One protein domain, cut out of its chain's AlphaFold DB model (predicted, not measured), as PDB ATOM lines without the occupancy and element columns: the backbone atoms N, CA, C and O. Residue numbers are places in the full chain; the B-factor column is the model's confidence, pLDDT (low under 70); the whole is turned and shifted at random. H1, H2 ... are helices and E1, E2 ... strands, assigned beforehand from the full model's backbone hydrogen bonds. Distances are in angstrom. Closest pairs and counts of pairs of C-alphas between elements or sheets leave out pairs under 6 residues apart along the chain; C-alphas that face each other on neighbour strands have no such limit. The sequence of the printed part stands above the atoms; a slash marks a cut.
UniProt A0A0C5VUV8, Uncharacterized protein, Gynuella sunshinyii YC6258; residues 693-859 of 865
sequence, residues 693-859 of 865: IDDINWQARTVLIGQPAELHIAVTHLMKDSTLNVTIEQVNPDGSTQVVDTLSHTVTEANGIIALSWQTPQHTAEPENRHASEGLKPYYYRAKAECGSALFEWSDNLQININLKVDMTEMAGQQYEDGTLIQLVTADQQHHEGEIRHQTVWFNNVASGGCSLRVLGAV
ATOM      1  N   ILE A 693       3.750 -23.660   3.737       91.31
ATOM      2  CA  ILE A 693       4.782 -24.621   4.113       91.31
ATOM      3  C   ILE A 693       4.191 -25.979   3.749       91.31
ATOM      4  O   ILE A 693       3.198 -26.392   4.341       91.31
ATOM      5  N   ASP A 694       4.740 -26.600   2.715       88.88
ATOM      6  CA  ASP A 694       4.195 -27.814   2.112       88.88
ATOM      7  C   ASP A 694       4.527 -29.058   2.945       88.88
ATOM      8  O   ASP A 694       3.713 -29.977   3.019       88.88
ATOM      9  N   ASP A 695       5.712 -29.097   3.566       92.25
ATOM     10  CA  ASP A 695       6.175 -30.244   4.353       92.25
ATOM     11  C   ASP A 695       7.333 -29.881   5.304       92.25
ATOM     12  O   ASP A 695       8.092 -28.943   5.036       92.25
ATOM     13  N   ILE A 696       7.507 -30.651   6.385       93.25
ATOM     14  CA  ILE A 696       8.646 -30.579   7.314       93.25
ATOM     15  C   ILE A 696       9.133 -31.994   7.645       93.25
ATOM     16  O   ILE A 696       8.456 -32.739   8.353       93.25
ATOM     17  N   ASN A 697      10.367 -32.326   7.256       91.94
ATOM     18  CA  ASN A 697      10.950 -33.645   7.503       91.94
ATOM     19  C   ASN A 697      12.359 -33.591   8.084       91.94
ATOM     20  O   ASN A 697      13.210 -32.828   7.632       91.94
ATOM     21  N   TRP A 698      12.642 -34.487   9.027       90.50
ATOM     22  CA  TRP A 698      14.009 -34.759   9.462       90.50
ATOM     23  C   TRP A 698      14.744 -35.587   8.408       90.50
ATOM     24  O   TRP A 698      14.219 -36.588   7.920       90.50
ATOM     25  N   GLN A 699      15.985 -35.218   8.095       89.81
ATOM     26  CA  GLN A 699      16.829 -35.965   7.157       89.81
ATOM     27  C   GLN A 699      17.092 -37.404   7.639       89.81
ATOM     28  O   GLN A 699      17.197 -38.331   6.834       89.81
ATOM     29  N   ALA A 700      17.174 -37.600   8.957       85.00
ATOM     30  CA  ALA A 700      17.310 -38.900   9.596       85.00
ATOM     31  C   ALA A 700      16.279 -39.053  10.716       85.00
ATOM     32  O   ALA A 700      15.982 -38.108  11.437       85.00
ATOM     33  N   ARG A 701      15.774 -40.276  10.913       84.69
ATOM     34  CA  ARG A 701      14.850 -40.600  12.017       84.69
ATOM     35  C   ARG A 701      15.543 -40.726  13.372       84.69
ATOM     36  O   ARG A 701      14.881 -40.744  14.410       84.69
ATOM     37  N   THR A 702      16.869 -40.833  13.369       83.00
ATOM     38  CA  THR A 702      17.670 -41.009  14.576       83.00
ATOM     39  C   THR A 702      18.983 -40.254  14.451       83.00
ATOM     40  O   THR A 702      19.638 -40.333  13.412       83.00
ATOM     41  N   VAL A 703      19.385 -39.558  15.513       88.62
ATOM     42  CA  VAL A 703      20.649 -38.814  15.579       88.62
ATOM     43  C   VAL A 703      21.327 -39.051  16.926       88.62
ATOM     44  O   VAL A 703      20.655 -39.258  17.934       88.62
ATOM     45  N   LEU A 704      22.659 -39.047  16.966       84.25
ATOM     46  CA  LEU A 704      23.389 -39.159  18.229       84.25
ATOM     47  C   LEU A 704      23.376 -37.810  18.966       84.25
ATOM     48  O   LEU A 704      23.449 -36.754  18.344       84.25
ATOM     49  N   ILE A 705      23.316 -37.842  20.293       85.19
ATOM     50  CA  ILE A 705      23.332 -36.659  21.151       85.19
ATOM     51  C   ILE A 705      24.549 -35.769  20.864       85.19
ATOM     52  O   ILE A 705      25.671 -36.252  20.677       85.19
ATOM     53  N   GLY A 706      24.317 -34.459  20.804       81.31
ATOM     54  CA  GLY A 706      25.322 -33.457  20.459       81.31
ATOM     55  C   GLY A 706      25.723 -33.426  18.979       81.31
ATOM     56  O   GLY A 706      26.607 -32.649  18.626       81.31
ATOM     57  N   GLN A 707      25.123 -34.253  18.112       87.00
ATOM     58  CA  GLN A 707      25.265 -34.127  16.658       87.00
ATOM     59  C   GLN A 707      24.141 -33.252  16.075       87.00
ATOM     60  O   GLN A 707      23.038 -33.214  16.635       87.00
ATOM     61  N   PRO A 708      24.392 -32.557  14.953       91.25
ATOM     62  CA  PRO A 708      23.355 -31.817  14.245       91.25
ATOM     63  C   PRO A 708      22.292 -32.751  13.660       91.25
ATOM     64  O   PRO A 708      22.623 -33.748  13.019       91.25
ATOM     65  N   ALA A 709      21.022 -32.390  13.825       91.38
ATOM     66  CA  ALA A 709      19.900 -32.969  13.097       91.38
ATOM     67  C   ALA A 709      19.453 -31.996  12.000       91.38
ATOM     68  O   ALA A 709      19.120 -30.847  12.291       91.38
ATOM     69  N   GLU A 710      19.448 -32.433  10.742       93.31
ATOM     70  CA  GLU A 710      18.972 -31.610   9.626       93.31
ATOM     71  C   GLU A 710      17.459 -31.753   9.433       93.31
ATOM     72  O   GLU A 710      16.917 -32.862   9.421       93.31
ATOM     73  N   LEU A 711      16.792 -30.614   9.261       93.62
ATOM     74  CA  LEU A 711      15.367 -30.472   9.003       93.62
ATOM     75  C   LEU A 711      15.173 -29.829   7.628       93.62
ATOM     76  O   LEU A 711      15.695 -28.747   7.369       93.62
ATOM     77  N   HIS A 712      14.424 -30.483   6.749       93.75
ATOM     78  CA  HIS A 712      14.073 -29.990   5.422       93.75
ATOM     79  C   HIS A 712      12.630 -29.498   5.420       93.75
ATOM     80  O   HIS A 712      11.720 -30.242   5.783       93.75
ATOM     81  N   ILE A 713      12.432 -28.256   4.990       94.31
ATOM     82  CA  ILE A 713      11.138 -27.579   4.982       94.31
ATOM     83  C   ILE A 713      10.815 -27.214   3.539       94.31
ATOM     84  O   ILE A 713      11.499 -26.377   2.948       94.31
ATOM     85  N   ALA A 714       9.808 -27.862   2.962       92.00
ATOM     86  CA  ALA A 714       9.329 -27.542   1.624       92.00
ATOM     87  C   ALA A 714       8.401 -26.324   1.700       92.00
ATOM     88  O   ALA A 714       7.498 -26.283   2.537       92.00
ATOM     89  N   VAL A 715       8.646 -25.314   0.866       91.25
ATOM     90  CA  VAL A 715       7.925 -24.038   0.905       91.25
ATOM     91  C   VAL A 715       7.531 -23.568  -0.490       91.25
ATOM     92  O   VAL A 715       8.278 -23.758  -1.454       91.25
ATOM     93  N   THR A 716       6.386 -22.889  -0.572       85.88
ATOM     94  CA  THR A 716       5.859 -22.300  -1.806       85.88
ATOM     95  C   THR A 716       5.286 -20.905  -1.526       85.88
ATOM     96  O   THR A 716       4.545 -20.700  -0.565       85.88
ATOM     97  N   HIS A 717       5.632 -19.935  -2.372       86.44
ATOM     98  CA  HIS A 717       5.213 -18.530  -2.321       86.44
ATOM     99  C   HIS A 717       5.465 -17.796  -0.990       86.44
ATOM    100  O   HIS A 717       4.772 -16.826  -0.681       86.44
ATOM    101  N   LEU A 718       6.477 -18.194  -0.206       86.31
ATOM    102  CA  LEU A 718       6.877 -17.416   0.972       86.31
ATOM    103  C   LEU A 718       7.480 -16.069   0.553       86.31
ATOM    104  O   LEU A 718       8.187 -15.962  -0.450       86.31
ATOM    105  N   MET A 719       7.221 -15.014   1.330       84.75
ATOM    106  CA  MET A 719       7.797 -13.702   1.037       84.75
ATOM    107  C   MET A 719       9.307 -13.715   1.280       84.75
ATOM    108  O   MET A 719       9.769 -14.085   2.360       84.75
ATOM    109  N   LYS A 720      10.077 -13.258   0.291       83.12
ATOM    110  CA  LYS A 720      11.514 -13.030   0.460       83.12
ATOM    111  C   LYS A 720      11.753 -12.069   1.631       83.12
ATOM    112  O   LYS A 720      10.976 -11.137   1.830       83.12
ATOM    113  N   ASP A 721      12.790 -12.337   2.414       85.19
ATOM    114  CA  ASP A 721      13.173 -11.598   3.622       85.19
ATOM    115  C   ASP A 721      12.204 -11.739   4.815       85.19
ATOM    116  O   ASP A 721      12.443 -11.172   5.886       85.19
ATOM    117  N   SER A 722      11.137 -12.540   4.688       87.62
ATOM    118  CA  SER A 722      10.308 -12.919   5.837       87.62
ATOM    119  C   SER A 722      11.029 -13.920   6.748       87.62
ATOM    120  O   SER A 722      12.004 -14.566   6.358       87.62
ATOM    121  N   THR A 723      10.586 -14.004   8.005       93.44
ATOM    122  CA  THR A 723      11.194 -14.882   9.015       93.44
ATOM    123  C   THR A 723      10.383 -16.166   9.154       93.44
ATOM    124  O   THR A 723       9.236 -16.124   9.598       93.44
ATOM    125  N   LEU A 724      11.002 -17.292   8.802       94.25
ATOM    126  CA  LEU A 724      10.524 -18.640   9.085       94.25
ATOM    127  C   LEU A 724      10.980 -19.035  10.491       94.25
ATOM    128  O   LEU A 724      12.184 -19.104  10.747       94.25
ATOM    129  N   ASN A 725      10.034 -19.305  11.385       95.00
ATOM    130  CA  ASN A 725      10.304 -19.791  12.734       95.00
ATOM    131  C   ASN A 725       9.970 -21.274  12.827       95.00
ATOM    132  O   ASN A 725       8.886 -21.693  12.428       95.00
ATOM    133  N   VAL A 726      10.882 -22.056  13.395       95.62
ATOM    134  CA  VAL A 726      10.714 -23.488  13.623       95.62
ATOM    135  C   VAL A 726      10.838 -23.781  15.104       95.62
ATOM    136  O   VAL A 726      11.913 -23.637  15.675       95.62
ATOM    137  N   THR A 727       9.746 -24.209  15.725       95.44
ATOM    138  CA  THR A 727       9.708 -24.601  17.138       95.44
ATOM    139  C   THR A 727       9.943 -26.099  17.256       95.44
ATOM    140  O   THR A 727       9.244 -26.877  16.608       95.44
ATOM    141  N   ILE A 728      10.897 -26.511  18.090       94.00
ATOM    142  CA  ILE A 728      11.203 -27.922  18.336       94.00
ATOM    143  C   ILE A 728      10.717 -28.287  19.734       94.00
ATOM    144  O   ILE A 728      11.099 -27.659  20.723       94.00
ATOM    145  N   GLU A 729       9.881 -29.316  19.816       93.06
ATOM    146  CA  GLU A 729       9.350 -29.844  21.069       93.06
ATOM    147  C   GLU A 729       9.910 -31.228  21.368       93.06
ATOM    148  O   GLU A 729       9.981 -32.077  20.482       93.06
ATOM    149  N   GLN A 730      10.225 -31.475  22.638       89.94
ATOM    150  CA  GLN A 730      10.414 -32.811  23.185       89.94
ATOM    151  C   GLN A 730       9.078 -33.348  23.694       89.94
ATOM    152  O   GLN A 730       8.384 -32.684  24.465       89.94
ATOM    153  N   VAL A 731       8.768 -34.584  23.323       86.94
ATOM    154  CA  VAL A 731       7.652 -35.368  23.842       86.94
ATOM    155  C   VAL A 731       8.197 -36.364  24.860       86.94
ATOM    156  O   VAL A 731       9.056 -37.194  24.546       86.94
ATOM    157  N   ASN A 732       7.707 -36.267  26.092       81.06
ATOM    158  CA  ASN A 732       8.088 -37.139  27.194       81.06
ATOM    159  C   ASN A 732       7.307 -38.470  27.157       81.06
ATOM    160  O   ASN A 732       6.219 -38.542  26.578       81.06
ATOM    161  N   PRO A 733       7.807 -39.527  27.827       72.62
ATOM    162  CA  PRO A 733       7.143 -40.833  27.899       72.62
ATOM    163  C   PRO A 733       5.695 -40.812  28.426       72.62
ATOM    164  O   PRO A 733       4.892 -41.672  28.056       72.62
ATOM    165  N   ASP A 734       5.351 -39.840  29.278       73.56
ATOM    166  CA  ASP A 734       4.008 -39.638  29.842       73.56
ATOM    167  C   ASP A 734       3.056 -38.855  28.914       73.56
ATOM    168  O   ASP A 734       1.878 -38.694  29.233       73.56
ATOM    169  N   GLY A 735       3.547 -38.407  27.754       74.81
ATOM    170  CA  GLY A 735       2.812 -37.600  26.781       74.81
ATOM    171  C   GLY A 735       2.865 -36.091  27.034       74.81
ATOM    172  O   GLY A 735       2.320 -35.340  26.227       74.81
ATOM    173  N   SER A 736       3.516 -35.630  28.108       83.25
ATOM    174  CA  SER A 736       3.780 -34.201  28.302       83.25
ATOM    175  C   SER A 736       4.792 -33.693  27.271       83.25
ATOM    176  O   SER A 736       5.690 -34.427  26.854       83.25
ATOM    177  N   THR A 737       4.650 -32.440  26.841       87.50
ATOM    178  CA  THR A 737       5.559 -31.819  25.873       87.50
ATOM    179  C   THR A 737       6.233 -30.589  26.457       87.50
ATOM    180  O   THR A 737       5.688 -29.908  27.328       87.50
ATOM    181  N   GLN A 738       7.443 -30.312  25.981       88.06
ATOM    182  CA  GLN A 738       8.184 -29.100  26.308       88.06
ATOM    183  C   GLN A 738       8.886 -28.569  25.061       88.06
ATOM    184  O   GLN A 738       9.509 -29.335  24.326       88.06
ATOM    185  N   VAL A 739       8.811 -27.260  24.829       89.94
ATOM    186  CA  VAL A 739       9.611 -26.601  23.789       89.94
ATOM    187  C   VAL A 739      11.071 -26.623  24.227       89.94
ATOM    188  O   VAL A 739      11.395 -26.155  25.318       89.94
ATOM    189  N   VAL A 740      11.938 -27.187  23.389       89.81
ATOM    190  CA  VAL A 740      13.374 -27.318  23.670       89.81
ATOM    191  C   VAL A 740      14.229 -26.348  22.867       89.81
ATOM    192  O   VAL A 740      15.323 -26.023  23.317       89.81
ATOM    193  N   ASP A 741      13.749 -25.879  21.713       91.88
ATOM    194  CA  ASP A 741      14.470 -24.904  20.895       91.88
ATOM    195  C   ASP A 741      13.542 -24.159  19.919       91.88
ATOM    196  O   ASP A 741      12.411 -24.579  19.656       91.88
ATOM    197  N   THR A 742      14.024 -23.047  19.365       93.25
ATOM    198  CA  THR A 742      13.385 -22.335  18.254       93.25
ATOM    199  C   THR A 742      14.440 -21.825  17.278       93.25
ATOM    200  O   THR A 742      15.270 -20.987  17.624       93.25
ATOM    201  N   LEU A 743      14.385 -22.310  16.039       93.88
ATOM    202  CA  LEU A 743      15.254 -21.871  14.951       93.88
ATOM    203  C   LEU A 743      14.551 -20.774  14.149       93.88
ATOM    204  O   LEU A 743      13.369 -20.900  13.840       93.88
ATOM    205  N   SER A 744      15.282 -19.736  13.756       92.56
ATOM    206  CA  SER A 744      14.780 -18.699  12.852       92.56
ATOM    207  C   SER A 744      15.637 -18.640  11.596       92.56
ATOM    208  O   SER A 744      16.867 -18.673  11.669       92.56
ATOM    209  N   HIS A 745      14.990 -18.522  10.441       93.00
ATOM    210  CA  HIS A 745      15.644 -18.416   9.144       93.00
ATOM    211  C   HIS A 745      15.006 -17.311   8.308       93.00
ATOM    212  O   HIS A 745      13.783 -17.198   8.236       93.00
ATOM    213  N   THR A 746      15.832 -16.494   7.661       93.44
ATOM    214  CA  THR A 746      15.364 -15.485   6.709       93.44
ATOM    215  C   THR A 746      15.184 -16.134   5.346       93.44
ATOM    216  O   THR A 746      16.148 -16.634   4.775       93.44
ATOM    217  N   VAL A 747      13.960 -16.112   4.823       88.69
ATOM    218  CA  VAL A 747      13.608 -16.745   3.548       88.69
ATOM    219  C   VAL A 747      14.348 -16.060   2.393       88.69
ATOM    220  O   VAL A 747      14.085 -14.898   2.077       88.69
ATOM    221  N   THR A 748      15.263 -16.781   1.741       85.25
ATOM    222  CA  THR A 748      16.031 -16.280   0.585       85.25
ATOM    223  C   THR A 748      15.348 -16.549  -0.752       85.25
ATOM    224  O   THR A 748      15.482 -15.749  -1.682       85.25
ATOM    225  N   GLU A 749      14.599 -17.650  -0.842       82.62
ATOM    226  CA  GLU A 749      13.876 -18.093  -2.034       82.62
ATOM    227  C   GLU A 749      12.405 -18.335  -1.691       82.62
ATOM    228  O   GLU A 749      12.086 -18.948  -0.675       82.62
ATOM    229  N   ALA A 750      11.499 -17.841  -2.539       79.94
ATOM    230  CA  ALA A 750      10.059 -17.939  -2.297       79.94
ATOM    231  C   ALA A 750       9.513 -19.370  -2.445       79.94
ATOM    232  O   ALA A 750       8.446 -19.667  -1.914       79.94
ATOM    233  N   ASN A 751      10.225 -20.238  -3.171       86.81
ATOM    234  CA  ASN A 751       9.852 -21.628  -3.422       86.81
ATOM    235  C   ASN A 751      11.088 -22.518  -3.279       86.81
ATOM    236  O   ASN A 751      12.163 -22.109  -3.711       86.81
ATOM    237  N   GLY A 752      10.931 -23.735  -2.761       87.75
ATOM    238  CA  GLY A 752      12.014 -24.720  -2.696       87.75
ATOM    239  C   GLY A 752      12.084 -25.452  -1.362       87.75
ATOM    240  O   GLY A 752      11.091 -25.557  -0.645       87.75
ATOM    241  N   ILE A 753      13.264 -25.984  -1.039       90.19
ATOM    242  CA  ILE A 753      13.531 -26.675   0.226       90.19
ATOM    243  C   ILE A 753      14.499 -25.829   1.048       90.19
ATOM    244  O   ILE A 753      15.623 -25.571   0.619       90.19
ATOM    245  N   ILE A 754      14.082 -25.445   2.251       92.12
ATOM    246  CA  ILE A 754      14.933 -24.790   3.245       92.12
ATOM    247  C   ILE A 754      15.473 -25.869   4.183       92.12
ATOM    248  O   ILE A 754      14.705 -26.551   4.859       92.12
ATOM    249  N   ALA A 755      16.796 -26.022   4.229       92.00
ATOM    250  CA  ALA A 755      17.467 -26.932   5.150       92.00
ATOM    251  C   ALA A 755      17.963 -26.168   6.385       92.00
ATOM    252  O   ALA A 755      18.770 -25.243   6.268       92.00
ATOM    253  N   LEU A 756      17.495 -26.560   7.570       93.25
ATOM    254  CA  LEU A 756      17.938 -26.020   8.854       93.25
ATOM    255  C   LEU A 756      18.647 -27.102   9.658       93.25
ATOM    256  O   LEU A 756      18.198 -28.242   9.718       93.25
ATOM    257  N   SER A 757      19.748 -26.737  10.307       93.38
ATOM    258  CA  SER A 757      20.488 -27.640  11.183       93.38
ATOM    259  C   SER A 757      20.167 -27.316  12.638       93.38
ATOM    260  O   SER A 757      20.464 -26.219  13.114       93.38
ATOM    261  N   TRP A 758      19.558 -28.266  13.341       93.44
ATOM    262  CA  TRP A 758      19.319 -28.182  14.774       93.44
ATOM    263  C   TRP A 758      20.466 -28.837  15.542       93.44
ATOM    264  O   TRP A 758      20.752 -30.020  15.353       93.44
ATOM    265  N   GLN A 759      21.120 -28.093  16.432       91.56
ATOM    266  CA  GLN A 759      22.091 -28.681  17.354       91.56
ATOM    267  C   GLN A 759      21.350 -29.378  18.489       91.56
ATOM    268  O   GLN A 759      20.731 -28.726  19.327       91.56
ATOM    269  N   THR A 760      21.423 -30.708  18.516       86.81
ATOM    270  CA  THR A 760      20.765 -31.471  19.575       86.81
ATOM    271  C   THR A 760      21.344 -31.139  20.956       86.81
ATOM    272  O   THR A 760      22.527 -30.797  21.068       86.81
ATOM    273  N   PRO A 761      20.542 -31.240  22.033       78.62
ATOM    274  CA  PRO A 761      20.997 -30.944  23.388       78.62
ATOM    275  C   PRO A 761      22.261 -31.728  23.760       78.62
ATOM    276  O   PRO A 761      22.399 -32.893  23.399       78.62
ATOM    277  N   GLN A 762      23.169 -31.119  24.531       70.88
ATOM    278  CA  GLN A 762      24.376 -31.814  25.011       70.88
ATOM    279  C   GLN A 762      24.091 -32.824  26.130       70.88
ATOM    280  O   GLN A 762      24.884 -33.734  26.361       70.88
ATOM    281  N   HIS A 763      22.950 -32.676  26.804       63.88
ATOM    282  CA  HIS A 763      22.467 -33.588  27.830       63.88
ATOM    283  C   HIS A 763      20.972 -33.818  27.620       63.88
ATOM    284  O   HIS A 763      20.203 -32.862  27.517       63.88
ATOM    285  N   THR A 764      20.556 -35.078  27.560       58.84
ATOM    286  CA  THR A 764      19.157 -35.467  27.757       58.84
ATOM    287  C   THR A 764      18.956 -35.810  29.233       58.84
ATOM    288  O   THR A 764      19.933 -36.001  29.959       58.84
ATOM    289  N   ALA A 765      17.705 -35.868  29.702       53.62
ATOM    290  CA  ALA A 765      17.426 -36.445  31.015       53.62
ATOM    291  C   ALA A 765      18.087 -37.833  31.073       53.62
ATOM    292  O   ALA A 765      17.884 -38.642  30.162       53.62
ATOM    293  N   GLU A 766      18.937 -38.068  32.077       52.09
ATOM    294  CA  GLU A 766      19.551 -39.381  32.261       52.09
ATOM    295  C   GLU A 766      18.437 -40.432  32.317       52.09
ATOM    296  O   GLU A 766      17.389 -40.174  32.918       52.09
ATOM    297  N   PRO A 767      18.611 -41.586  31.655       53.06
ATOM    298  CA  PRO A 767      17.566 -42.593  31.608       53.06
ATOM    299  C   PRO A 767      17.197 -43.012  33.036       53.06
ATOM    300  O   PRO A 767      18.016 -43.570  33.766       53.06
ATOM    301  N   GLU A 768      15.958 -42.728  33.448       52.06
ATOM    302  CA  GLU A 768      15.451 -43.181  34.739       52.06
ATOM    303  C   GLU A 768      15.450 -44.711  34.755       52.06
ATOM    304  O   GLU A 768      14.775 -45.368  33.956       52.06
ATOM    305  N   ASN A 769      16.210 -45.283  35.682       51.34
ATOM    306  CA  ASN A 769      16.286 -46.721  35.861       51.34
ATOM    307  C   ASN A 769      14.956 -47.234  36.439       51.34
ATOM    308  O   ASN A 769      14.710 -47.130  37.641       51.34
ATOM    309  N   ARG A 770      14.071 -47.757  35.583       50.69
ATOM    310  CA  ARG A 770      12.766 -48.300  35.988       50.69
ATOM    311  C   ARG A 770      12.760 -49.824  35.894       50.69
ATOM    312  O   ARG A 770      13.297 -50.417  34.960       50.69
ATOM    313  N   HIS A 771      12.139 -50.475  36.878       48.06
ATOM    314  CA  HIS A 771      11.964 -51.928  36.881       48.06
ATOM    315  C   HIS A 771      11.132 -52.381  35.668       48.06
ATOM    316  O   HIS A 771      10.147 -51.744  35.307       48.06
ATOM    317  N   ALA A 772      11.524 -53.511  35.070       44.84
ATOM    318  CA  ALA A 772      11.094 -54.039  33.766       44.84
ATOM    319  C   ALA A 772       9.583 -54.338  33.569       44.84
ATOM    320  O   ALA A 772       9.215 -54.969  32.582       44.84
ATOM    321  N   SER A 773       8.700 -53.937  34.489       45.06
ATOM    322  CA  SER A 773       7.258 -54.225  34.446       45.06
ATOM    323  C   SER A 773       6.375 -53.077  33.937       45.06
ATOM    324  O   SER A 773       5.180 -53.294  33.753       45.06
ATOM    325  N   GLU A 774       6.919 -51.883  33.688       49.66
ATOM    326  CA  GLU A 774       6.184 -50.753  33.097       49.66
ATOM    327  C   GLU A 774       6.721 -50.452  31.694       49.66
ATOM    328  O   GLU A 774       7.931 -50.366  31.495       49.66
ATOM    329  N   GLY A 775       5.829 -50.339  30.704       54.19
ATOM    330  CA  GLY A 775       6.196 -50.147  29.299       54.19
ATOM    331  C   GLY A 775       7.138 -48.957  29.103       54.19
ATOM    332  O   GLY A 775       6.753 -47.810  29.315       54.19
ATOM    333  N   LEU A 776       8.371 -49.244  28.691       62.97
ATOM    334  CA  LEU A 776       9.395 -48.246  28.411       62.97
ATOM    335  C   LEU A 776       9.012 -47.501  27.117       62.97
ATOM    336  O   LEU A 776       8.810 -48.137  26.086       62.97
ATOM    337  N   LYS A 777       8.898 -46.167  27.154       66.50
ATOM    338  CA  LYS A 777       8.742 -45.312  25.959       66.50
ATOM    339  C   LYS A 777       9.940 -44.360  25.854       66.50
ATOM    340  O   LYS A 777      10.380 -43.867  26.897       66.50
ATOM    341  N   PRO A 778      10.489 -44.115  24.653       71.00
ATOM    342  CA  PRO A 778      11.609 -43.197  24.493       71.00
ATOM    343  C   PRO A 778      11.137 -41.742  24.386       71.00
ATOM    344  O   PRO A 778       9.951 -41.471  24.182       71.00
ATOM    345  N   TYR A 779      12.078 -40.811  24.530       79.81
ATOM    346  CA  TYR A 779      11.863 -39.408  24.192       79.81
ATOM    347  C   TYR A 779      11.899 -39.237  22.672       79.81
ATOM    348  O   TYR A 779      12.766 -39.797  21.997       79.81
ATOM    349  N   TYR A 780      10.998 -38.412  22.147       86.62
ATOM    350  CA  TYR A 780      11.005 -38.023  20.741       86.62
ATOM    351  C   TYR A 780      10.936 -36.511  20.597       86.62
ATOM    352  O   TYR A 780      10.420 -35.823  21.473       86.62
ATOM    353  N   TYR A 781      11.430 -36.012  19.473       91.19
ATOM    354  CA  TYR A 781      11.426 -34.600  19.130       91.19
ATOM    355  C   TYR A 781      10.642 -34.379  17.843       91.19
ATOM    356  O   TYR A 781      10.715 -35.189  16.926       91.19
ATOM    357  N   ARG A 782       9.898 -33.283  17.762       93.31
ATOM    358  CA  ARG A 782       9.124 -32.912  16.569       93.31
ATOM    359  C   ARG A 782       9.211 -31.412  16.338       93.31
ATOM    360  O   ARG A 782       9.402 -30.656  17.290       93.31
ATOM    361  N   ALA A 783       9.078 -30.998  15.086       94.75
ATOM    362  CA  ALA A 783       9.210 -29.610  14.674       94.75
ATOM    363  C   ALA A 783       7.889 -29.060  14.123       94.75
ATOM    364  O   ALA A 783       7.190 -29.745  13.381       94.75
ATOM    365  N   LYS A 784       7.589 -27.809  14.466       95.38
ATOM    366  CA  LYS A 784       6.505 -26.983  13.921       95.38
ATOM    367  C   LYS A 784       7.128 -25.808  13.186       95.38
ATOM    368  O   LYS A 784       8.024 -25.199  13.764       95.38
ATOM    369  N   ALA A 785       6.656 -25.436  11.996       95.00
ATOM    370  CA  ALA A 785       7.149 -24.242  11.303       95.00
ATOM    371  C   ALA A 785       6.037 -23.244  10.974       95.00
ATOM    372  O   ALA A 785       4.937 -23.627  10.578       95.00
ATOM    373  N   GLU A 786       6.346 -21.957  11.117       94.19
ATOM    374  CA  GLU A 786       5.448 -20.844  10.818       94.19
ATOM    375  C   GLU A 786       6.187 -19.696  10.115       94.19
ATOM    376  O   GLU A 786       7.328 -19.367  10.446       94.19
ATOM    377  N   CYS A 787       5.535 -19.080   9.128       90.62
ATOM    378  CA  CYS A 787       6.059 -17.938   8.385       90.62
ATOM    379  C   CYS A 787       4.906 -17.036   7.918       90.62
ATOM    380  O   CYS A 787       4.236 -17.312   6.921       90.62
ATOM    381  N   GLY A 788       4.649 -15.946   8.646       86.94
ATOM    382  CA  GLY A 788       3.490 -15.087   8.384       86.94
ATOM    383  C   GLY A 788       2.174 -15.835   8.622       86.94
ATOM    384  O   GLY A 788       1.892 -16.224   9.751       86.94
ATOM    385  N   SER A 789       1.370 -16.027   7.571       80.19
ATOM    386  CA  SER A 789       0.132 -16.822   7.614       80.19
ATOM    387  C   SER A 789       0.329 -18.305   7.277       80.19
ATOM    388  O   SER A 789      -0.614 -19.078   7.423       80.19
ATOM    389  N   ALA A 790       1.516 -18.708   6.812       87.06
ATOM    390  CA  ALA A 790       1.825 -20.099   6.500       87.06
ATOM    391  C   ALA A 790       2.176 -20.866   7.782       87.06
ATOM    392  O   ALA A 790       3.040 -20.422   8.542       87.06
ATOM    393  N   LEU A 791       1.537 -22.016   8.009       92.06
ATOM    394  CA  LEU A 791       1.742 -22.852   9.191       92.06
ATOM    395  C   LEU A 791       1.755 -24.337   8.816       92.06
ATOM    396  O   LEU A 791       0.868 -24.797   8.103       92.06
ATOM    397  N   PHE A 792       2.704 -25.085   9.376       92.88
ATOM    398  CA  PHE A 792       2.720 -26.546   9.349       92.88
ATOM    399  C   PHE A 792       2.940 -27.073  10.771       92.88
ATOM    400  O   PHE A 792       3.915 -26.705  11.430       92.88
ATOM    401  N   GLU A 793       1.996 -27.884  11.268       89.31
ATOM    402  CA  GLU A 793       1.889 -28.184  12.701       89.31
ATOM    403  C   GLU A 793       3.002 -29.081  13.244       89.31
ATOM    404  O   GLU A 793       3.725 -28.632  14.124       89.31
ATOM    405  N   TRP A 794       3.149 -30.324  12.781       92.38
ATOM    406  CA  TRP A 794       4.141 -31.245  13.347       92.38
ATOM    407  C   TRP A 794       4.792 -32.105  12.273       92.38
ATOM    408  O   TRP A 794       4.104 -32.782  11.516       92.38
ATOM    409  N   SER A 795       6.124 -32.114  12.267       91.38
ATOM    410  CA  SER A 795       6.932 -33.097  11.552       91.38
ATOM    411  C   SER A 795       6.739 -34.507  12.122       91.38
ATOM    412  O   SER A 795       6.273 -34.687  13.252       91.38
ATOM    413  N   ASP A 796       7.262 -35.499  11.403       88.12
ATOM    414  CA  ASP A 796       7.565 -36.813  11.974       88.12
ATOM    415  C   ASP A 796       8.476 -36.708  13.218       88.12
ATOM    416  O   ASP A 796       9.207 -35.730  13.418       88.12
ATOM    417  N   ASN A 797       8.450 -37.751  14.052       89.38
ATOM    418  CA  ASN A 797       9.249 -37.841  15.274       89.38
ATOM    419  C   ASN A 797      10.728 -38.168  14.980       89.38
ATOM    420  O   ASN A 797      11.034 -39.152  14.305       89.38
ATOM    421  N   LEU A 798      11.638 -37.404  15.581       89.81
ATOM    422  CA  LEU A 798      13.079 -37.644  15.648       89.81
ATOM    423  C   LEU A 798      13.454 -38.286  16.988       89.81
ATOM    424  O   LEU A 798      13.095 -37.784  18.054       89.81
ATOM    425  N   GLN A 799      14.232 -39.363  16.950       87.38
ATOM    426  CA  GLN A 799      14.798 -39.999  18.140       87.38
ATOM    427  C   GLN A 799      16.249 -39.551  18.356       87.38
ATOM    428  O   GLN A 799      17.067 -39.613  17.439       87.38
ATOM    429  N   ILE A 800      16.597 -39.145  19.577       86.62
ATOM    430  CA  ILE A 800      17.994 -38.879  19.947       86.62
ATOM    431  C   ILE A 800      18.555 -40.100  20.667       86.62
ATOM    432  O   ILE A 800      17.965 -40.580  21.635       86.62
ATOM    433  N   ASN A 801      19.712 -40.573  20.220       85.25
ATOM    434  CA  ASN A 801      20.445 -41.660  20.850       85.25
ATOM    435  C   ASN A 801      21.626 -41.131  21.671       85.25
ATOM    436  O   ASN A 801      22.304 -40.190  21.276       85.25
ATOM    437  N   ILE A 802      21.917 -41.766  22.798       81.12
ATOM    438  CA  ILE A 802      22.997 -41.417  23.720       81.12
ATOM    439  C   ILE A 802      24.044 -42.528  23.784       81.12
ATOM    440  O   ILE A 802      23.756 -43.698  23.536       81.12
ATOM    441  N   ASN A 803      25.270 -42.169  24.161       80.12
ATOM    442  CA  ASN A 803      26.234 -43.146  24.661       80.12
ATOM    443  C   ASN A 803      26.088 -43.189  26.180       80.12
ATOM    444  O   ASN A 803      26.420 -42.229  26.873       80.12
ATOM    445  N   LEU A 804      25.540 -44.285  26.686       77.19
ATOM    446  CA  LEU A 804      25.198 -44.448  28.085       77.19
ATOM    447  C   LEU A 804      26.370 -45.074  28.842       77.19
ATOM    448  O   LEU A 804      26.798 -46.187  28.536       77.19
ATOM    449  N   LYS A 805      26.858 -44.367  29.858       78.44
ATOM    450  CA  LYS A 805      27.768 -44.904  30.868       78.44
ATOM    451  C   LYS A 805      26.950 -45.253  32.103       78.44
ATOM    452  O   LYS A 805      26.291 -44.377  32.648       78.44
ATOM    453  N   VAL A 806      27.027 -46.493  32.562       74.50
ATOM    454  CA  VAL A 806      26.356 -46.923  33.793       74.50
ATOM    455  C   VAL A 806      27.413 -47.290  34.824       74.50
ATOM    456  O   VAL A 806      28.258 -48.152  34.563       74.50
ATOM    457  N   ASP A 807      27.374 -46.628  35.981       74.25
ATOM    458  CA  ASP A 807      28.142 -47.032  37.157       74.25
ATOM    459  C   ASP A 807      27.385 -48.151  37.883       74.25
ATOM    460  O   ASP A 807      26.284 -47.975  38.409       74.25
ATOM    461  N   MET A 808      27.975 -49.340  37.884       74.56
ATOM    462  CA  MET A 808      27.370 -50.534  38.467       74.56
ATOM    463  C   MET A 808      27.449 -50.532  40.000       74.56
ATOM    464  O   MET A 808      26.724 -51.294  40.645       74.56
ATOM    465  N   THR A 809      28.275 -49.660  40.590       67.50
ATOM    466  CA  THR A 809      28.412 -49.503  42.045       67.50
ATOM    467  C   THR A 809      27.147 -48.897  42.658       67.50
ATOM    468  O   THR A 809      26.721 -49.313  43.739       67.50
ATOM    469  N   GLU A 810      26.515 -47.955  41.953       58.25
ATOM    470  CA  GLU A 810      25.313 -47.249  42.417       58.25
ATOM    471  C   GLU A 810      24.024 -48.067  42.236       58.25
ATOM    472  O   GLU A 810      23.092 -47.921  43.024       58.25
ATOM    473  N   MET A 811      23.963 -48.983  41.260       59.03
ATOM    474  CA  MET A 811      22.738 -49.745  40.966       59.03
ATOM    475  C   MET A 811      22.395 -50.856  41.966       59.03
ATOM    476  O   MET A 811      21.224 -51.217  42.086       59.03
ATOM    477  N   ALA A 812      23.383 -51.449  42.643       56.66
ATOM    478  CA  ALA A 812      23.153 -52.658  43.447       56.66
ATOM    479  C   ALA A 812      23.933 -52.724  44.769       56.66
ATOM    480  O   ALA A 812      23.753 -53.679  45.523       56.66
ATOM    481  N   GLY A 813      24.815 -51.757  45.061       58.47
ATOM    482  CA  GLY A 813      25.622 -51.755  46.289       58.47
ATOM    483  C   GLY A 813      26.586 -52.947  46.435       58.47
ATOM    484  O   GLY A 813      27.114 -53.175  47.522       58.47
ATOM    485  N   GLN A 814      26.819 -53.707  45.358       64.94
ATOM    486  CA  GLN A 814      27.712 -54.866  45.285       64.94
ATOM    487  C   GLN A 814      28.736 -54.652  44.159       64.94
ATOM    488  O   GLN A 814      28.390 -54.108  43.115       64.94
ATOM    489  N   GLN A 815      29.987 -55.088  44.356       68.81
ATOM    490  CA  GLN A 815      31.014 -55.052  43.308       68.81
ATOM    491  C   GLN A 815      30.896 -56.253  42.362       68.81
ATOM    492  O   GLN A 815      30.818 -57.398  42.816       68.81
ATOM    493  N   TYR A 816      30.920 -55.983  41.059       75.69
ATOM    494  CA  TYR A 816      30.914 -56.990  39.994       75.69
ATOM    495  C   TYR A 816      32.325 -57.224  39.439       75.69
ATOM    496  O   TYR A 816      33.130 -56.296  39.401       75.69
ATOM    497  N   GLU A 817      32.647 -58.446  39.008       74.12
ATOM    498  CA  GLU A 817      33.948 -58.736  38.389       74.12
ATOM    499  C   GLU A 817      34.032 -58.164  36.964       74.12
ATOM    500  O   GLU A 817      33.063 -58.232  36.196       74.12
ATOM    501  N   ASP A 818      35.207 -57.632  36.607       77.12
ATOM    502  CA  ASP A 818      35.515 -57.213  35.237       77.12
ATOM    503  C   ASP A 818      35.370 -58.410  34.283       77.12
ATOM    504  O   ASP A 818      35.863 -59.503  34.564       77.12
ATOM    505  N   GLY A 819      34.670 -58.213  33.164       71.50
ATOM    506  CA  GLY A 819      34.312 -59.293  32.232       71.50
ATOM    507  C   GLY A 819      32.887 -59.842  32.373       71.50
ATOM    508  O   GLY A 819      32.468 -60.699  31.591       71.50
ATOM    509  N   THR A 820      32.108 -59.355  33.344       78.88
ATOM    510  CA  THR A 820      30.677 -59.689  33.457       78.88
ATOM    511  C   THR A 820      29.879 -59.027  32.331       78.88
ATOM    512  O   THR A 820      29.982 -57.814  32.133       78.88
ATOM    513  N   LEU A 821      29.055 -59.803  31.616       78.88
ATOM    514  CA  LEU A 821      28.180 -59.291  30.556       78.88
ATOM    515  C   LEU A 821      26.863 -58.746  31.121       78.88
ATOM    516  O   LEU A 821      26.184 -59.393  31.928       78.88
ATOM    517  N   ILE A 822      26.486 -57.564  30.641       80.44
ATOM    518  CA  ILE A 822      25.253 -56.852  30.966       80.44
ATOM    519  C   ILE A 822      24.478 -56.608  29.679       80.44
ATOM    520  O   ILE A 822      25.042 -56.144  28.691       80.44
ATOM    521  N   GLN A 823      23.179 -56.883  29.707       81.06
ATOM    522  CA  GLN A 823      22.260 -56.553  28.628       81.06
ATOM    523  C   GLN A 823      21.378 -55.375  29.035       81.06
ATOM    524  O   GLN A 823      20.714 -55.410  30.069       81.06
ATOM    525  N   LEU A 824      21.364 -54.350  28.198       79.44
ATOM    526  CA  LEU A 824      20.461 -53.215  28.244       79.44
ATOM    527  C   LEU A 824      19.332 -53.456  27.240       79.44
ATOM    528  O   LEU A 824      19.597 -53.721  26.069       79.44
ATOM    529  N   VAL A 825      18.086 -53.349  27.691       77.12
ATOM    530  CA  VAL A 825      16.904 -53.319  26.824       77.12
ATOM    531  C   VAL A 825      16.333 -51.912  26.850       77.12
ATOM    532  O   VAL A 825      15.973 -51.394  27.913       77.12
ATOM    533  N   THR A 826      16.282 -51.291  25.684       74.06
ATOM    534  CA  THR A 826      15.817 -49.919  25.487       74.06
ATOM    535  C   THR A 826      14.317 -49.871  25.215       74.06
ATOM    536  O   THR A 826      13.672 -50.885  24.941       74.06
ATOM    537  N   ALA A 827      13.735 -48.676  25.302       67.25
ATOM    538  CA  ALA A 827      12.305 -48.461  25.105       67.25
ATOM    539  C   ALA A 827      11.777 -48.820  23.702       67.25
ATOM    540  O   ALA A 827      10.603 -49.147  23.547       67.25
ATOM    541  N   ASP A 828      12.639 -48.808  22.689       66.56
ATOM    542  CA  ASP A 828      12.354 -49.286  21.330       66.56
ATOM    543  C   ASP A 828      12.570 -50.807  21.161       66.56
ATOM    544  O   ASP A 828      12.565 -51.317  20.043       66.56
ATOM    545  N   GLN A 829      12.728 -51.542  22.271       71.44
ATOM    546  CA  GLN A 829      12.974 -52.990  22.343       71.44
ATOM    547  C   GLN A 829      14.292 -53.454  21.705       71.44
ATOM    548  O   GLN A 829      14.452 -54.641  21.412       71.44
ATOM    549  N   GLN A 830      15.259 -52.555  21.508       74.31
ATOM    550  CA  GLN A 830      16.605 -52.957  21.106       74.31
ATOM    551  C   GLN A 830      17.385 -53.519  22.299       74.31
ATOM    552  O   GLN A 830      17.246 -53.083  23.443       74.31
ATOM    553  N   HIS A 831      18.212 -54.523  22.019       80.62
ATOM    554  CA  HIS A 831      19.077 -55.161  23.004       80.62
ATOM    555  C   HIS A 831      20.520 -54.723  22.750       80.62
ATOM    556  O   HIS A 831      21.056 -54.951  21.666       80.62
ATOM    557  N   HIS A 832      21.161 -54.135  23.754       77.19
ATOM    558  CA  HIS A 832      22.578 -53.783  23.723       77.19
ATOM    559  C   HIS A 832      23.320 -54.599  24.777       77.19
ATOM    560  O   HIS A 832      22.845 -54.739  25.900       77.19
ATOM    561  N   GLU A 833      24.493 -55.124  24.444       79.81
ATOM    562  CA  GLU A 833      25.333 -55.863  25.385       79.81
ATOM    563  C   GLU A 833      26.615 -55.085  25.669       79.81
ATOM    564  O   GLU A 833      27.220 -54.501  24.769       79.81
ATOM    565  N   GLY A 834      27.006 -55.058  26.937       73.31
ATOM    566  CA  GLY A 834      28.174 -54.347  27.423       73.31
ATOM    567  C   GLY A 834      28.891 -55.169  28.482       73.31
ATOM    568  O   GLY A 834      28.275 -55.858  29.292       73.31
ATOM    569  N   GLU A 835      30.213 -55.111  28.463       79.94
ATOM    570  CA  GLU A 835      31.076 -55.786  29.427       79.94
ATOM    571  C   GLU A 835      31.455 -54.804  30.546       79.94
ATOM    572  O   GLU A 835      31.852 -53.668  30.266       79.94
ATOM    573  N   ILE A 836      31.356 -55.232  31.809       80.19
ATOM    574  CA  ILE A 836      31.807 -54.425  32.949       80.19
ATOM    575  C   ILE A 836      33.334 -54.312  32.930       80.19
ATOM    576  O   ILE A 836      34.039 -55.320  32.850       80.19
ATOM    577  N   ARG A 837      33.837 -53.081  33.060       74.75
ATOM    578  CA  ARG A 837      35.252 -52.762  33.284       74.75
ATOM    579  C   ARG A 837      35.375 -51.690  34.358       74.75
ATOM    580  O   ARG A 837      34.820 -50.602  34.205       74.75
ATOM    581  N   HIS A 838      36.111 -51.975  35.428       77.38
ATOM    582  CA  HIS A 838      36.261 -51.109  36.598       77.38
ATOM    583  C   HIS A 838      34.908 -50.606  37.144       77.38
ATOM    584  O   HIS A 838      34.704 -49.403  37.297       77.38
ATOM    585  N   GLN A 839      33.960 -51.522  37.389       81.25
ATOM    586  CA  GLN A 839      32.576 -51.226  37.828       81.25
ATOM    587  C   GLN A 839      31.750 -50.335  36.882       81.25
ATOM    588  O   GLN A 839      30.671 -49.885  37.245       81.25
ATOM    589  N   THR A 840      32.206 -50.087  35.656       76.38
ATOM    590  CA  THR A 840      31.470 -49.292  34.668       76.38
ATOM    591  C   THR A 840      31.145 -50.139  33.444       76.38
ATOM    592  O   THR A 840      31.994 -50.898  32.979       76.38
ATOM    593  N   VAL A 841      29.958 -49.965  32.865       79.56
ATOM    594  CA  VAL A 841      29.626 -50.475  31.525       79.56
ATOM    595  C   VAL A 841      29.238 -49.324  30.595       79.56
ATOM    596  O   VAL A 841      28.619 -48.349  31.020       79.56
ATOM    597  N   TRP A 842      29.634 -49.427  29.327       77.19
ATOM    598  CA  TRP A 842      29.341 -48.438  28.292       77.19
ATOM    599  C   TRP A 842      28.470 -49.060  27.202       77.19
ATOM    600  O   TRP A 842      28.827 -50.099  26.649       77.19
ATOM    601  N   PHE A 843      27.371 -48.394  26.858       78.06
ATOM    602  CA  PHE A 843      26.509 -48.740  25.733       78.06
ATOM    603  C   PHE A 843      26.503 -47.590  24.735       78.06
ATOM    604  O   PHE A 843      26.214 -46.452  25.093       78.06
ATOM    605  N   ASN A 844      26.819 -47.882  23.479       79.00
ATOM    606  CA  ASN A 844      26.837 -46.868  22.431       79.00
ATOM    607  C   ASN A 844      25.511 -46.852  21.669       79.00
ATOM    608  O   ASN A 844      24.935 -47.912  21.416       79.00
ATOM    609  N   ASN A 845      25.096 -45.660  21.236       77.06
ATOM    610  CA  ASN A 845      23.950 -45.445  20.350       77.06
ATOM    611  C   ASN A 845      22.618 -46.019  20.881       77.06
ATOM    612  O   ASN A 845      21.917 -46.754  20.189       77.06
ATOM    613  N   VAL A 846      22.295 -45.685  22.124       78.31
ATOM    614  CA  VAL A 846      21.112 -46.137  22.865       78.31
ATOM    615  C   VAL A 846      19.996 -45.105  22.759       78.31
ATOM    616  O   VAL A 846      20.255 -43.928  22.979       78.31
ATOM    617  N   ALA A 847      18.757 -45.517  22.489       75.62
ATOM    618  CA  ALA A 847      17.594 -44.627  22.517       75.62
ATOM    619  C   ALA A 847      17.504 -43.829  23.829       75.62
ATOM    620  O   ALA A 847      17.457 -44.423  24.907       75.62
ATOM    621  N   SER A 848      17.446 -42.497  23.753       74.19
ATOM    622  CA  SER A 848      17.180 -41.663  24.929       74.19
ATOM    623  C   SER A 848      15.777 -41.967  25.463       74.19
ATOM    624  O   SER A 848      14.788 -41.850  24.734       74.19
ATOM    625  N   GLY A 849      15.665 -42.376  26.728       70.69
ATOM    626  CA  GLY A 849      14.396 -42.812  27.309       70.69
ATOM    627  C   GLY A 849      14.552 -43.814  28.438       70.69
ATOM    628  O   GLY A 849      15.658 -44.093  28.885       70.69
ATOM    629  N   GLY A 850      13.434 -44.390  28.885       69.00
ATOM    630  CA  GLY A 850      13.480 -45.470  29.870       69.00
ATOM    631  C   GLY A 850      14.253 -46.681  29.334       69.00
ATOM    632  O   GLY A 850      14.019 -47.133  28.213       69.00
ATOM    633  N   CYS A 851      15.139 -47.243  30.150       68.81
ATOM    634  CA  CYS A 851      15.868 -48.464  29.829       68.81
ATOM    635  C   CYS A 851      15.845 -49.440  31.008       68.81
ATOM    636  O   CYS A 851      15.717 -49.027  32.159       68.81
ATOM    637  N   SER A 852      16.001 -50.733  30.726       72.44
ATOM    638  CA  SER A 852      16.129 -51.771  31.753       72.44
ATOM    639  C   SER A 852      17.427 -52.553  31.573       72.44
ATOM    640  O   SER A 852      17.843 -52.829  30.450       72.44
ATOM    641  N   LEU A 853      18.074 -52.903  32.681       72.19
ATOM    642  CA  LEU A 853      19.346 -53.622  32.693       72.19
ATOM    643  C   LEU A 853      19.176 -55.016  33.289       72.19
ATOM    644  O   LEU A 853      18.491 -55.207  34.295       72.19
ATOM    645  N   ARG A 854      19.841 -55.997  32.680       73.38
ATOM    646  CA  ARG A 854      19.853 -57.391  33.120       73.38
ATOM    647  C   ARG A 854      21.276 -57.942  33.107       73.38
ATOM    648  O   ARG A 854      21.969 -57.865  32.098       73.38
ATOM    649  N   VAL A 855      21.691 -58.556  34.214       71.31
ATOM    650  CA  VAL A 855      22.984 -59.252  34.314       71.31
ATOM    651  C   VAL A 855      22.891 -60.626  33.647       71.31
ATOM    652  O   VAL A 855      21.967 -61.387  33.944       71.31
ATOM    653  N   LEU A 856      23.837 -60.946  32.757       67.81
ATOM    654  CA  LEU A 856      23.876 -62.217  32.023       67.81
ATOM    655  C   LEU A 856      24.885 -63.236  32.600       67.81
ATOM    656  O   LEU A 856      24.710 -64.433  32.383       67.81
ATOM    657  N   GLY A 857      25.881 -62.794  33.384       58.94
ATOM    658  CA  GLY A 857      26.893 -63.645  34.045       58.94
ATOM    659  C   GLY A 857      28.327 -63.453  33.512       58.94
ATOM    660  O   GLY A 857      28.531 -62.752  32.523       58.94
ATOM    661  N   ALA A 858      29.330 -64.032  34.190       52.69
ATOM    662  CA  ALA A 858      30.758 -63.900  33.852       52.69
ATOM    663  C   ALA A 858      31.198 -64.843  32.715       52.69
ATOM    664  O   ALA A 858      30.834 -66.024  32.698       52.69
ATOM    665  N   VAL A 859      32.018 -64.344  31.783       49.38
ATOM    666  CA  VAL A 859      32.606 -65.152  30.701       49.38
ATOM    667  C   VAL A 859      33.832 -65.905  31.228       49.38
ATOM    668  O   VAL A 859      34.908 -65.336  31.399       49.38
TER     669      VAL A 859
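This is residues 693 to 859 of the 865 residues of an uncharacterized protein of Gynuella sunshinyii YC6258 (UniProt A0A0C5VUV8). Two small sandwiches of strands stand end to end in a rod: E1, E3 and E6 cover E4, E5, E7 and E8 in one lobe, and E10, E11 and E13 cover E9 and E12 in the other, with H1 at the far end. E9 runs from its pairing with E7 into the second lobe, with short E2 beside it near the middle. The printed part has 167 residues, with thirteen named strands and one named helix, H1 lying between E9 and E10 along the chain. It is mostly strand, in a mixed branched sheet and two antiparallel sheets, E1-E3-E6 and E11-E10-E13. The whole is loose, with a radius of gyration of the C-alphas of 19.9 A and spans of 64 by 26 by 20 A.

E1, residues 693 to 698, begins at C-alpha 693 (4.782, -24.621, 4.113). E2 is 702 to 704, E3 708 to 716 with 25.6 A, E4 723 to 731 with 25.5 A, and E5 737 to 746 with 27.0 A, bending by 52 degrees at 740. E6 is 752 to 759, E7 780 to 787 and E8 790 to 792. E9, 798 to 807, measures 27.9 A from first to last C-alpha; H1 is 808 to 812. E10 is 820 to 826, E11 831 to 835, and E12 840 to 847, bending by 71 degrees at 844. E13, 851 to 858, ends at C-alpha 858 (30.758, -63.900, 33.852).

The three sheets form a stack of sheets, face to face in turn. In the branched sheet, strongly twisted, E4 has E5 on one side, N 726 to O 743 2.8 A, and E7 on the other, N 727 to O 784 2.8 A. E7 and E8 form a hairpin, N 787 to O 790 2.9 A. E9 is antiparallel to E7, N 781 to O 798 2.8 A, and to E12, N 804 to O 843 2.8 A, but parallel to E2, N 703 to O 799 3.0 A. E3 is antiparallel to E1, N 697 to O 712 2.9 A, and to E6, N 711 to O 756 2.8 A; this sheet faces the branched one, best planes 19 degrees apart. E10 is antiparallel to E11, N 824 to O 832 2.8 A, and to E13, N 823 to O 854 2.9 A; here the planes are 22 degrees apart. The closest C-alphas of E11 and E12 are Gly 834 and Val 841, 5.8 A. H1, on none of the sheets, has 0 of 1 O i to N i+4 pairs and 0 of 2 O i to N i+3 pairs within hydrogen-bond range.

The two C-alphas farthest apart, Met 719 and Val 859, are 64.4 A apart. The printed part has no cut. The link from E6 to E7, residues 760 to 779, is long. The mean pLDDT of the printed part is 80.0, with 30 residues under 70, among them 763 to 777 and 809 to 815.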